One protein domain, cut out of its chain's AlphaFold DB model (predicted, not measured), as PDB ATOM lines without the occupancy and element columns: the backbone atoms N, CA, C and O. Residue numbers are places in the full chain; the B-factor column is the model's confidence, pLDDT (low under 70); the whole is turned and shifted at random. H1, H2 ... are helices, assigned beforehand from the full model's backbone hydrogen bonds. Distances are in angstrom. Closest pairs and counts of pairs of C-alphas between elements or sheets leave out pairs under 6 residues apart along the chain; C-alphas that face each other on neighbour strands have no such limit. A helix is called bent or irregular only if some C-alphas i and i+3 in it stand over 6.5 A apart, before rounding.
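This is residues 2 to 62 of the 247 residues of the protein "DDE Tnp4 domain-containing protein" of Chilo suppressalis (UniProt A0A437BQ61). This is a loosely strung chain with little regular structure: short helices H1 and H2 lie at one end, H3 and H4 toward the other, and a long loop joins the two pairs. After H4 the unnamed residues 46 to 62 fold back. The 61 printed residues are all helix in class, though the named H1, H2, H3 and H4 hold only 22 of them. The whole is loose, radius of gyration of the C-alphas 13.5 A, and elongated, spanning 41 by 24 by 18 A.

Find C-alpha 2 at (10.962, -53.877, -46.325); from there H1 runs 10.0 A to residue 8. H4, residues 39 to 45, runs 9.9 A to C-alpha 45 at (-9.022, -31.517, -48.770). H2 is residues 12 to 15, irregular with 7.6 A between its end C-alphas; H3 is residues 32 to 35, 5.0 A.

H1 touches H2, closest at the C-alphas of Leu 6 and Ala 14, 5.7 A. H3 and H4 only just touch, with 3 pairs of C-alphas within 8 A, and only at the corner; Pro 33 and Tyr 39 have the closest C-alphas, 5.7 A. H1 is apart from H3 and H4. H1 and H4 have every O i to N i+4 pair within hydrogen-bond range; H2 and H3 are too short for one.

The farthest C-alphas, of Cys 16 and Ile 44, are 40.9 A apart. The printed part has no cut; the H2 to H3 link is long, 16 residues. Look for pLDDT under 70 at residues 12 to 17, 19 and 55 to 62.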
ATOM      1  N   ARG A   2      11.888 -52.748 -46.082       74.69
ATOM      2  CA  ARG A   2      10.962 -53.877 -46.325       74.69
ATOM      3  C   ARG A   2      11.049 -55.055 -45.334       74.69
ATOM      4  O   ARG A   2      10.035 -55.446 -44.774       74.69
ATOM      5  N   ARG A   3      12.248 -55.593 -45.065       70.25
ATOM      6  CA  ARG A   3      12.423 -56.722 -44.119       70.25
ATOM      7  C   ARG A   3      11.973 -56.383 -42.689       70.25
ATOM      8  O   ARG A   3      11.460 -57.250 -41.994       70.25
ATOM      9  N   LYS A   4      12.128 -55.122 -42.266       71.88
ATOM     10  CA  LYS A   4      11.689 -54.653 -40.940       71.88
ATOM     11  C   LYS A   4      10.160 -54.588 -40.852       71.88
ATOM     12  O   LYS A   4       9.610 -55.083 -39.878       71.88
ATOM     13  N   TRP A   5       9.488 -54.092 -41.894       74.25
ATOM     14  CA  TRP A   5       8.020 -54.116 -42.003       74.25
ATOM     15  C   TRP A   5       7.452 -55.535 -41.950       74.25
ATOM     16  O   TRP A   5       6.501 -55.796 -41.224       74.25
ATOM     17  N   LEU A   6       8.079 -56.476 -42.656       76.56
ATOM     18  CA  LEU A   6       7.659 -57.880 -42.627       76.56
ATOM     19  C   LEU A   6       7.862 -58.523 -41.248       76.56
ATOM     20  O   LEU A   6       7.005 -59.278 -40.793       76.56
ATOM     21  N   LYS A   7       8.950 -58.170 -40.552       73.81
ATOM     22  CA  LYS A   7       9.199 -58.613 -39.176       73.81
ATOM     23  C   LYS A   7       8.168 -58.042 -38.192       73.81
ATOM     24  O   LYS A   7       7.678 -58.786 -37.349       73.81
ATOM     25  N   LEU A   8       7.804 -56.762 -38.322       71.94
ATOM     26  CA  LEU A   8       6.756 -56.123 -37.509       71.94
ATOM     27  C   LEU A   8       5.373 -56.728 -37.770       71.94
ATOM     28  O   LEU A   8       4.624 -56.974 -36.833       71.94
ATOM     29  N   ALA A   9       5.086 -57.088 -39.019       71.25
ATOM     30  CA  ALA A   9       3.877 -57.808 -39.412       71.25
ATOM     31  C   ALA A   9       3.880 -59.301 -39.020       71.25
ATOM     32  O   ALA A   9       3.022 -60.055 -39.471       71.25
ATOM     33  N   ARG A  10       4.868 -59.747 -38.225       71.12
ATOM     34  CA  ARG A  10       5.048 -61.133 -37.753       71.12
ATOM     35  C   ARG A  10       5.048 -62.183 -38.875       71.12
ATOM     36  O   ARG A  10       4.695 -63.340 -38.658       71.12
ATOM     37  N   ARG A  11       5.494 -61.800 -40.072       72.44
ATOM     38  CA  ARG A  11       5.633 -62.701 -41.221       72.44
ATOM     39  C   ARG A  11       6.953 -63.459 -41.132       72.44
ATOM     40  O   ARG A  11       8.021 -62.895 -41.364       72.44
ATOM     41  N   LYS A  12       6.882 -64.741 -40.752       65.50
ATOM     42  CA  LYS A  12       8.051 -65.636 -40.626       65.50
ATOM     43  C   LYS A  12       8.652 -66.019 -41.991       65.50
ATOM     44  O   LYS A  12       9.831 -66.338 -42.071       65.50
ATOM     45  N   ASP A  13       7.879 -65.895 -43.067       68.81
ATOM     46  CA  ASP A  13       8.256 -66.122 -44.469       68.81
ATOM     47  C   ASP A  13       8.994 -64.932 -45.118       68.81
ATOM     48  O   ASP A  13       9.338 -64.973 -46.298       68.81
ATOM     49  N   ALA A  14       9.299 -63.875 -44.352       64.94
ATOM     50  CA  ALA A  14       9.938 -62.652 -44.842       64.94
ATOM     51  C   ALA A  14      11.255 -62.866 -45.611       64.94
ATOM     52  O   ALA A  14      11.616 -62.029 -46.439       64.94
ATOM     53  N   HIS A  15      11.974 -63.955 -45.327       67.06
ATOM     54  CA  HIS A  15      13.234 -64.302 -45.984       67.06
ATOM     55  C   HIS A  15      13.036 -64.917 -47.383       67.06
ATOM     56  O   HIS A  15      13.937 -64.849 -48.214       67.06
ATOM     57  N   CYS A  16      11.854 -65.473 -47.658       66.19
ATOM     58  CA  CYS A  16      11.515 -66.132 -48.922       66.19
ATOM     59  C   CYS A  16      10.759 -65.206 -49.890       66.19
ATOM     60  O   CYS A  16      10.538 -65.551 -51.049       66.19
ATOM     61  N   LEU A  17      10.352 -64.019 -49.432       68.75
ATOM     62  CA  LEU A  17       9.617 -63.058 -50.249       68.75
ATOM     63  C   LEU A  17      10.569 -62.265 -51.149       68.75
ATOM     64  O   LEU A  17      11.427 -61.519 -50.673       68.75
ATOM     65  N   SER A  18      10.346 -62.363 -52.463       73.25
ATOM     66  CA  SER A  18      11.064 -61.572 -53.466       73.25
ATOM     67  C   SER A  18      10.992 -60.071 -53.157       73.25
ATOM     68  O   SER A  18       9.939 -59.542 -52.774       73.25
ATOM     69  N   THR A  19      12.103 -59.361 -53.361       68.25
ATOM     70  CA  THR A  19      12.218 -57.907 -53.162       68.25
ATOM     71  C   THR A  19      11.308 -57.099 -54.086       68.25
ATOM     72  O   THR A  19      10.966 -55.969 -53.739       68.25
ATOM     73  N   THR A  20      10.859 -57.678 -55.200       74.88
ATOM     74  CA  THR A  20       9.961 -57.045 -56.180       74.88
ATOM     75  C   THR A  20       8.475 -57.283 -55.902       74.88
ATOM     76  O   THR A  20       7.623 -56.678 -56.551       74.88
ATOM     77  N   SER A  21       8.129 -58.140 -54.935       78.12
ATOM     78  CA  SER A  21       6.723 -58.454 -54.657       78.12
ATOM     79  C   SER A  21       5.987 -57.264 -54.032       78.12
ATOM     80  O   SER A  21       6.448 -56.635 -53.070       78.12
ATOM     81  N   ARG A  22       4.808 -56.945 -54.565       77.12
ATOM     82  CA  ARG A  22       3.953 -55.871 -54.045       77.12
ATOM     83  C   ARG A  22       3.248 -56.366 -52.785       77.12
ATOM     84  O   ARG A  22       2.576 -57.391 -52.816       77.12
ATOM     85  N   ILE A  23       3.451 -55.670 -51.669       75.38
ATOM     86  CA  ILE A  23       2.821 -55.982 -50.381       75.38
ATOM     87  C   ILE A  23       2.126 -54.719 -49.906       75.38
ATOM     88  O   ILE A  23       2.733 -53.651 -49.898       75.38
ATOM     89  N   TYR A  24       0.866 -54.879 -49.526       80.44
ATOM     90  CA  TYR A  24      -0.001 -53.809 -49.065       80.44
ATOM     91  C   TYR A  24      -0.258 -53.985 -47.569       80.44
ATOM     92  O   TYR A  24      -0.341 -55.114 -47.083       80.44
ATOM     93  N   PHE A  25      -0.370 -52.864 -46.866       77.12
ATOM     94  CA  PHE A  25      -0.775 -52.792 -45.467       77.12
ATOM     95  C   PHE A  25      -2.043 -51.954 -45.391       77.12
ATOM     96  O   PHE A  25      -2.198 -51.003 -46.159       77.12
ATOM     97  N   CYS A  26      -2.945 -52.338 -44.497       76.94
ATOM     98  CA  CYS A  26      -4.120 -51.543 -44.191       76.94
ATOM     99  C   CYS A  26      -3.711 -50.243 -43.468       76.94
ATOM    100  O   CYS A  26      -2.647 -50.165 -42.850       76.94
ATOM    101  N   GLU A  27      -4.545 -49.215 -43.607       75.44
ATOM    102  CA  GLU A  27      -4.334 -47.872 -43.046       75.44
ATOM    103  C   GLU A  27      -4.289 -47.866 -41.512       75.44
ATOM    104  O   GLU A  27      -3.532 -47.107 -40.917       75.44
ATOM    105  N   ASP A  28      -5.034 -48.773 -40.879       77.12
ATOM    106  CA  ASP A  28      -5.137 -48.978 -39.427       77.12
ATOM    107  C   ASP A  28      -3.811 -49.327 -38.730       77.12
ATOM    108  O   ASP A  28      -3.722 -49.293 -37.504       77.12
ATOM    109  N   HIS A  29      -2.769 -49.646 -39.496       77.81
ATOM    110  CA  HIS A  29      -1.426 -49.886 -38.982       77.81
ATOM    111  C   HIS A  29      -0.561 -48.624 -38.856       77.81
ATOM    112  O   HIS A  29       0.565 -48.733 -38.365       77.81
ATOM    113  N   PHE A  30      -1.044 -47.466 -39.313       80.94
ATOM    114  CA  PHE A  30      -0.285 -46.218 -39.366       80.94
ATOM    115  C   PHE A  30      -0.937 -45.127 -38.521       80.94
ATOM    116  O   PHE A  30      -2.155 -44.954 -38.524       80.94
ATOM    117  N   ASP A  31      -0.107 -44.326 -37.864       84.19
ATOM    118  CA  ASP A  31      -0.541 -43.092 -37.225       84.19
ATOM    119  C   ASP A  31      -0.474 -41.960 -38.257       84.19
ATOM    120  O   ASP A  31       0.502 -41.217 -38.333       84.19
ATOM    121  N   LEU A  32      -1.492 -41.864 -39.122       84.56
ATOM    122  CA  LEU A  32      -1.497 -40.954 -40.277       84.56
ATOM    123  C   LEU A  32      -1.087 -39.498 -39.972       84.56
ATOM    124  O   LEU A  32      -0.296 -38.963 -40.757       84.56
ATOM    125  N   PRO A  33      -1.548 -38.850 -38.879       86.31
ATOM    126  CA  PRO A  33      -1.084 -37.516 -38.492       86.31
ATOM    127  C   PRO A  33       0.438 -37.383 -38.398       86.31
ATOM    128  O   PRO A  33       1.005 -36.355 -38.775       86.31
ATOM    129  N   ASN A  34       1.103 -38.426 -37.909       81.75
ATOM    130  CA  ASN A  34       2.531 -38.419 -37.623       81.75
ATOM    131  C   ASN A  34       3.358 -39.089 -38.721       81.75
ATOM    132  O   ASN A  34       4.468 -38.630 -39.000       81.75
ATOM    133  N   ASP A  35       2.813 -40.100 -39.389       82.94
ATOM    134  CA  ASP A  35       3.516 -40.952 -40.346       82.94
ATOM    135  C   ASP A  35       3.386 -40.471 -41.799       82.94
ATOM    136  O   ASP A  35       4.204 -40.843 -42.646       82.94
ATOM    137  N   MET A  36       2.404 -39.619 -42.115       85.81
ATOM    138  CA  MET A  36       2.177 -39.107 -43.470       85.81
ATOM    139  C   MET A  36       2.724 -37.681 -43.641       85.81
ATOM    140  O   MET A  36       2.445 -36.778 -42.857       85.81
ATOM    141  N   LEU A  37       3.515 -37.452 -44.695       86.94
ATOM    142  CA  LEU A  37       4.105 -36.145 -45.016       86.94
ATOM    143  C   LEU A  37       3.050 -35.120 -45.433       86.94
ATOM    144  O   LEU A  37       3.163 -33.948 -45.098       86.94
ATOM    145  N   ASN A  38       2.043 -35.560 -46.185       89.12
ATOM    146  CA  ASN A  38       0.959 -34.716 -46.676       89.12
ATOM    147  C   ASN A  38      -0.351 -34.928 -45.907       89.12
ATOM    148  O   ASN A  38      -1.430 -34.804 -46.482       89.12
ATOM    149  N   TYR A  39      -0.256 -35.221 -44.603       88.88
ATOM    150  CA  TYR A  39      -1.433 -35.376 -43.747       88.88
ATOM    151  C   TYR A  39      -2.327 -34.144 -43.739       88.88
ATOM    152  O   TYR A  39      -3.524 -34.278 -43.939       88.88
ATOM    153  N   THR A  40      -1.765 -32.947 -43.587       86.94
ATOM    154  CA  THR A  40      -2.557 -31.711 -43.534       86.94
ATOM    155  C   THR A  40      -3.348 -31.476 -44.823       86.94
ATOM    156  O   THR A  40      -4.522 -31.135 -44.770       86.94
ATOM    157  N   GLU A  41      -2.731 -31.719 -45.983       85.75
ATOM    158  CA  GLU A  41      -3.384 -31.615 -47.295       85.75
ATOM    159  C   GLU A  41      -4.521 -32.640 -47.419       85.75
ATOM    160  O   GLU A  41      -5.652 -32.287 -47.743       85.75
ATOM    161  N   TYR A  42      -4.245 -33.897 -47.068       88.06
ATOM    162  CA  TYR A  42      -5.233 -34.974 -47.069       88.06
ATOM    163  C   TYR A  42      -6.395 -34.722 -46.102       88.06
ATOM    164  O   TYR A  42      -7.551 -34.921 -46.465       88.06
ATOM    165  N   HIS A  43      -6.102 -34.240 -44.896       87.12
ATOM    166  CA  HIS A  43      -7.080 -33.990 -43.845       87.12
ATOM    167  C   HIS A  43      -7.987 -32.797 -44.169       87.12
ATOM    168  O   HIS A  43      -9.185 -32.856 -43.912       87.12
ATOM    169  N   ILE A  44      -7.437 -31.730 -44.764       86.00
ATOM    170  CA  ILE A  44      -8.204 -30.531 -45.133       86.00
ATOM    171  C   ILE A  44      -9.004 -30.751 -46.424       86.00
ATOM    172  O   ILE A  44     -10.152 -30.326 -46.515       86.00
ATOM    173  N   MET A  45      -8.416 -31.398 -47.435       81.44
ATOM    174  CA  MET A  45      -9.022 -31.517 -48.770       81.44
ATOM    175  C   MET A  45      -9.843 -32.800 -48.956       81.44
ATOM    176  O   MET A  45     -10.539 -32.946 -49.961       81.44
ATOM    177  N   GLY A  46      -9.733 -33.758 -48.033       79.19
ATOM    178  CA  GLY A  46     -10.388 -35.067 -48.098       79.19
ATOM    179  C   GLY A  46      -9.780 -36.040 -49.117       79.19
ATOM    180  O   GLY A  46     -10.166 -37.206 -49.145       79.19
ATOM    181  N   LYS A  47      -8.837 -35.593 -49.962       78.25
ATOM    182  CA  LYS A  47      -8.079 -36.434 -50.902       78.25
ATOM    183  C   LYS A  47      -6.783 -35.766 -51.360       78.25
ATOM    184  O   LYS A  47      -6.700 -34.545 -51.431       78.25
ATOM    185  N   VAL A  48      -5.804 -36.584 -51.746       82.75
ATOM    186  CA  VAL A  48      -4.540 -36.163 -52.377       82.75
ATOM    187  C   VAL A  48      -4.281 -37.006 -53.622       82.75
ATOM    188  O   VAL A  48      -4.729 -38.146 -53.702       82.75
ATOM    189  N   SER A  49      -3.543 -36.463 -54.591       82.31
ATOM    190  CA  SER A  49      -3.174 -37.195 -55.813       82.31
ATOM    191  C   SER A  49      -2.278 -38.405 -55.526       82.31
ATOM    192  O   SER A  49      -2.443 -39.448 -56.150       82.31
ATOM    193  N   TYR A  50      -1.367 -38.283 -54.554       83.38
ATOM    194  CA  TYR A  50      -0.507 -39.370 -54.089       83.38
ATOM    195  C   TYR A  50      -0.241 -39.247 -52.585       83.38
ATOM    196  O   TYR A  50       0.176 -38.191 -52.100       83.38
ATOM    197  N   VAL A  51      -0.440 -40.339 -51.848       83.06
ATOM    198  CA  VAL A  51      -0.092 -40.436 -50.424       83.06
ATOM    199  C   VAL A  51       1.422 -40.582 -50.276       83.06
ATOM    200  O   VAL A  51       2.030 -41.463 -50.888       83.06
ATOM    201  N   ARG A  52       2.042 -39.716 -49.467       86.69
ATOM    202  CA  ARG A  52       3.487 -39.725 -49.214       86.69
ATOM    203  C   ARG A  52       3.750 -40.005 -47.742       86.69
ATOM    204  O   ARG A  52       3.484 -39.160 -46.895       86.69
ATOM    205  N   MET A  53       4.320 -41.165 -47.442       83.56
ATOM    206  CA  MET A  53       4.714 -41.527 -46.078       83.56
ATOM    207  C   MET A  53       6.095 -40.964 -45.740       83.56
ATOM    208  O   MET A  53       6.963 -40.860 -46.612       83.56
ATOM    209  N   LYS A  54       6.320 -40.616 -44.471       79.81
ATOM    210  CA  LYS A  54       7.638 -40.206 -43.980       79.81
ATOM    211  C   LYS A  54       8.627 -41.372 -44.129       79.81
ATOM    212  O   LYS A  54       8.290 -42.505 -43.782       79.81
ATOM    213  N   PRO A  55       9.870 -41.132 -44.595       68.50
ATOM    214  CA  PRO A  55      10.863 -42.196 -44.755       68.50
ATOM    215  C   PRO A  55      11.287 -42.883 -43.447       68.50
ATOM    216  O   PRO A  55      11.928 -43.932 -43.499       68.50
ATOM    217  N   VAL A  56      10.944 -42.328 -42.280       58.00
ATOM    218  CA  VAL A  56      11.273 -42.884 -40.964       58.00
ATOM    219  C   VAL A  56      10.238 -42.412 -39.942       58.00
ATOM    220  O   VAL A  56      10.281 -41.241 -39.605       58.00
ATOM    221  N   VAL A  57       9.369 -43.296 -39.439       50.06
ATOM    222  CA  VAL A  57       8.988 -43.422 -38.014       50.06
ATOM    223  C   VAL A  57       8.439 -44.842 -37.824       50.06
ATOM    224  O   VAL A  57       7.643 -45.334 -38.618       50.06
ATOM    225  N   TYR A  58       8.958 -45.538 -36.812       57.50
ATOM    226  CA  TYR A  58       8.483 -46.841 -36.359       57.50
ATOM    227  C   TYR A  58       7.765 -46.630 -35.034       57.50
ATOM    228  O   TYR A  58       8.420 -46.620 -33.998       57.50
ATOM    229  N   GLN A  59       6.445 -46.497 -35.061       43.53
ATOM    230  CA  GLN A  59       5.597 -46.800 -33.912       43.53
ATOM    231  C   GLN A  59       4.348 -47.499 -34.438       43.53
ATOM    232  O   GLN A  59       3.304 -46.900 -34.647       43.53
ATOM    233  N   VAL A  60       4.488 -48.795 -34.719       46.72
ATOM    234  CA  VAL A  60       3.318 -49.629 -34.981       46.72
ATOM    235  C   VAL A  60       2.652 -49.854 -33.627       46.72
ATOM    236  O   VAL A  60       3.223 -50.555 -32.787       46.72
ATOM    237  N   ASN A  61       1.467 -49.279 -33.414       43.16
ATOM    238  CA  ASN A  61       0.570 -49.676 -32.328       43.16
ATOM    239  C   ASN A  61       0.082 -51.104 -32.607       43.16
ATOM    240  O   ASN A  61      -0.997 -51.341 -33.144       43.16
ATOM    241  N   LEU A  62       0.934 -52.085 -32.308       42.34
ATOM    242  CA  LEU A  62       0.556 -53.488 -32.273       42.34
ATOM    243  C   LEU A  62      -0.149 -53.744 -30.943       42.34
ATOM    244  O   LEU A  62       0.433 -54.360 -30.049       42.34
TER     245      LEU A  62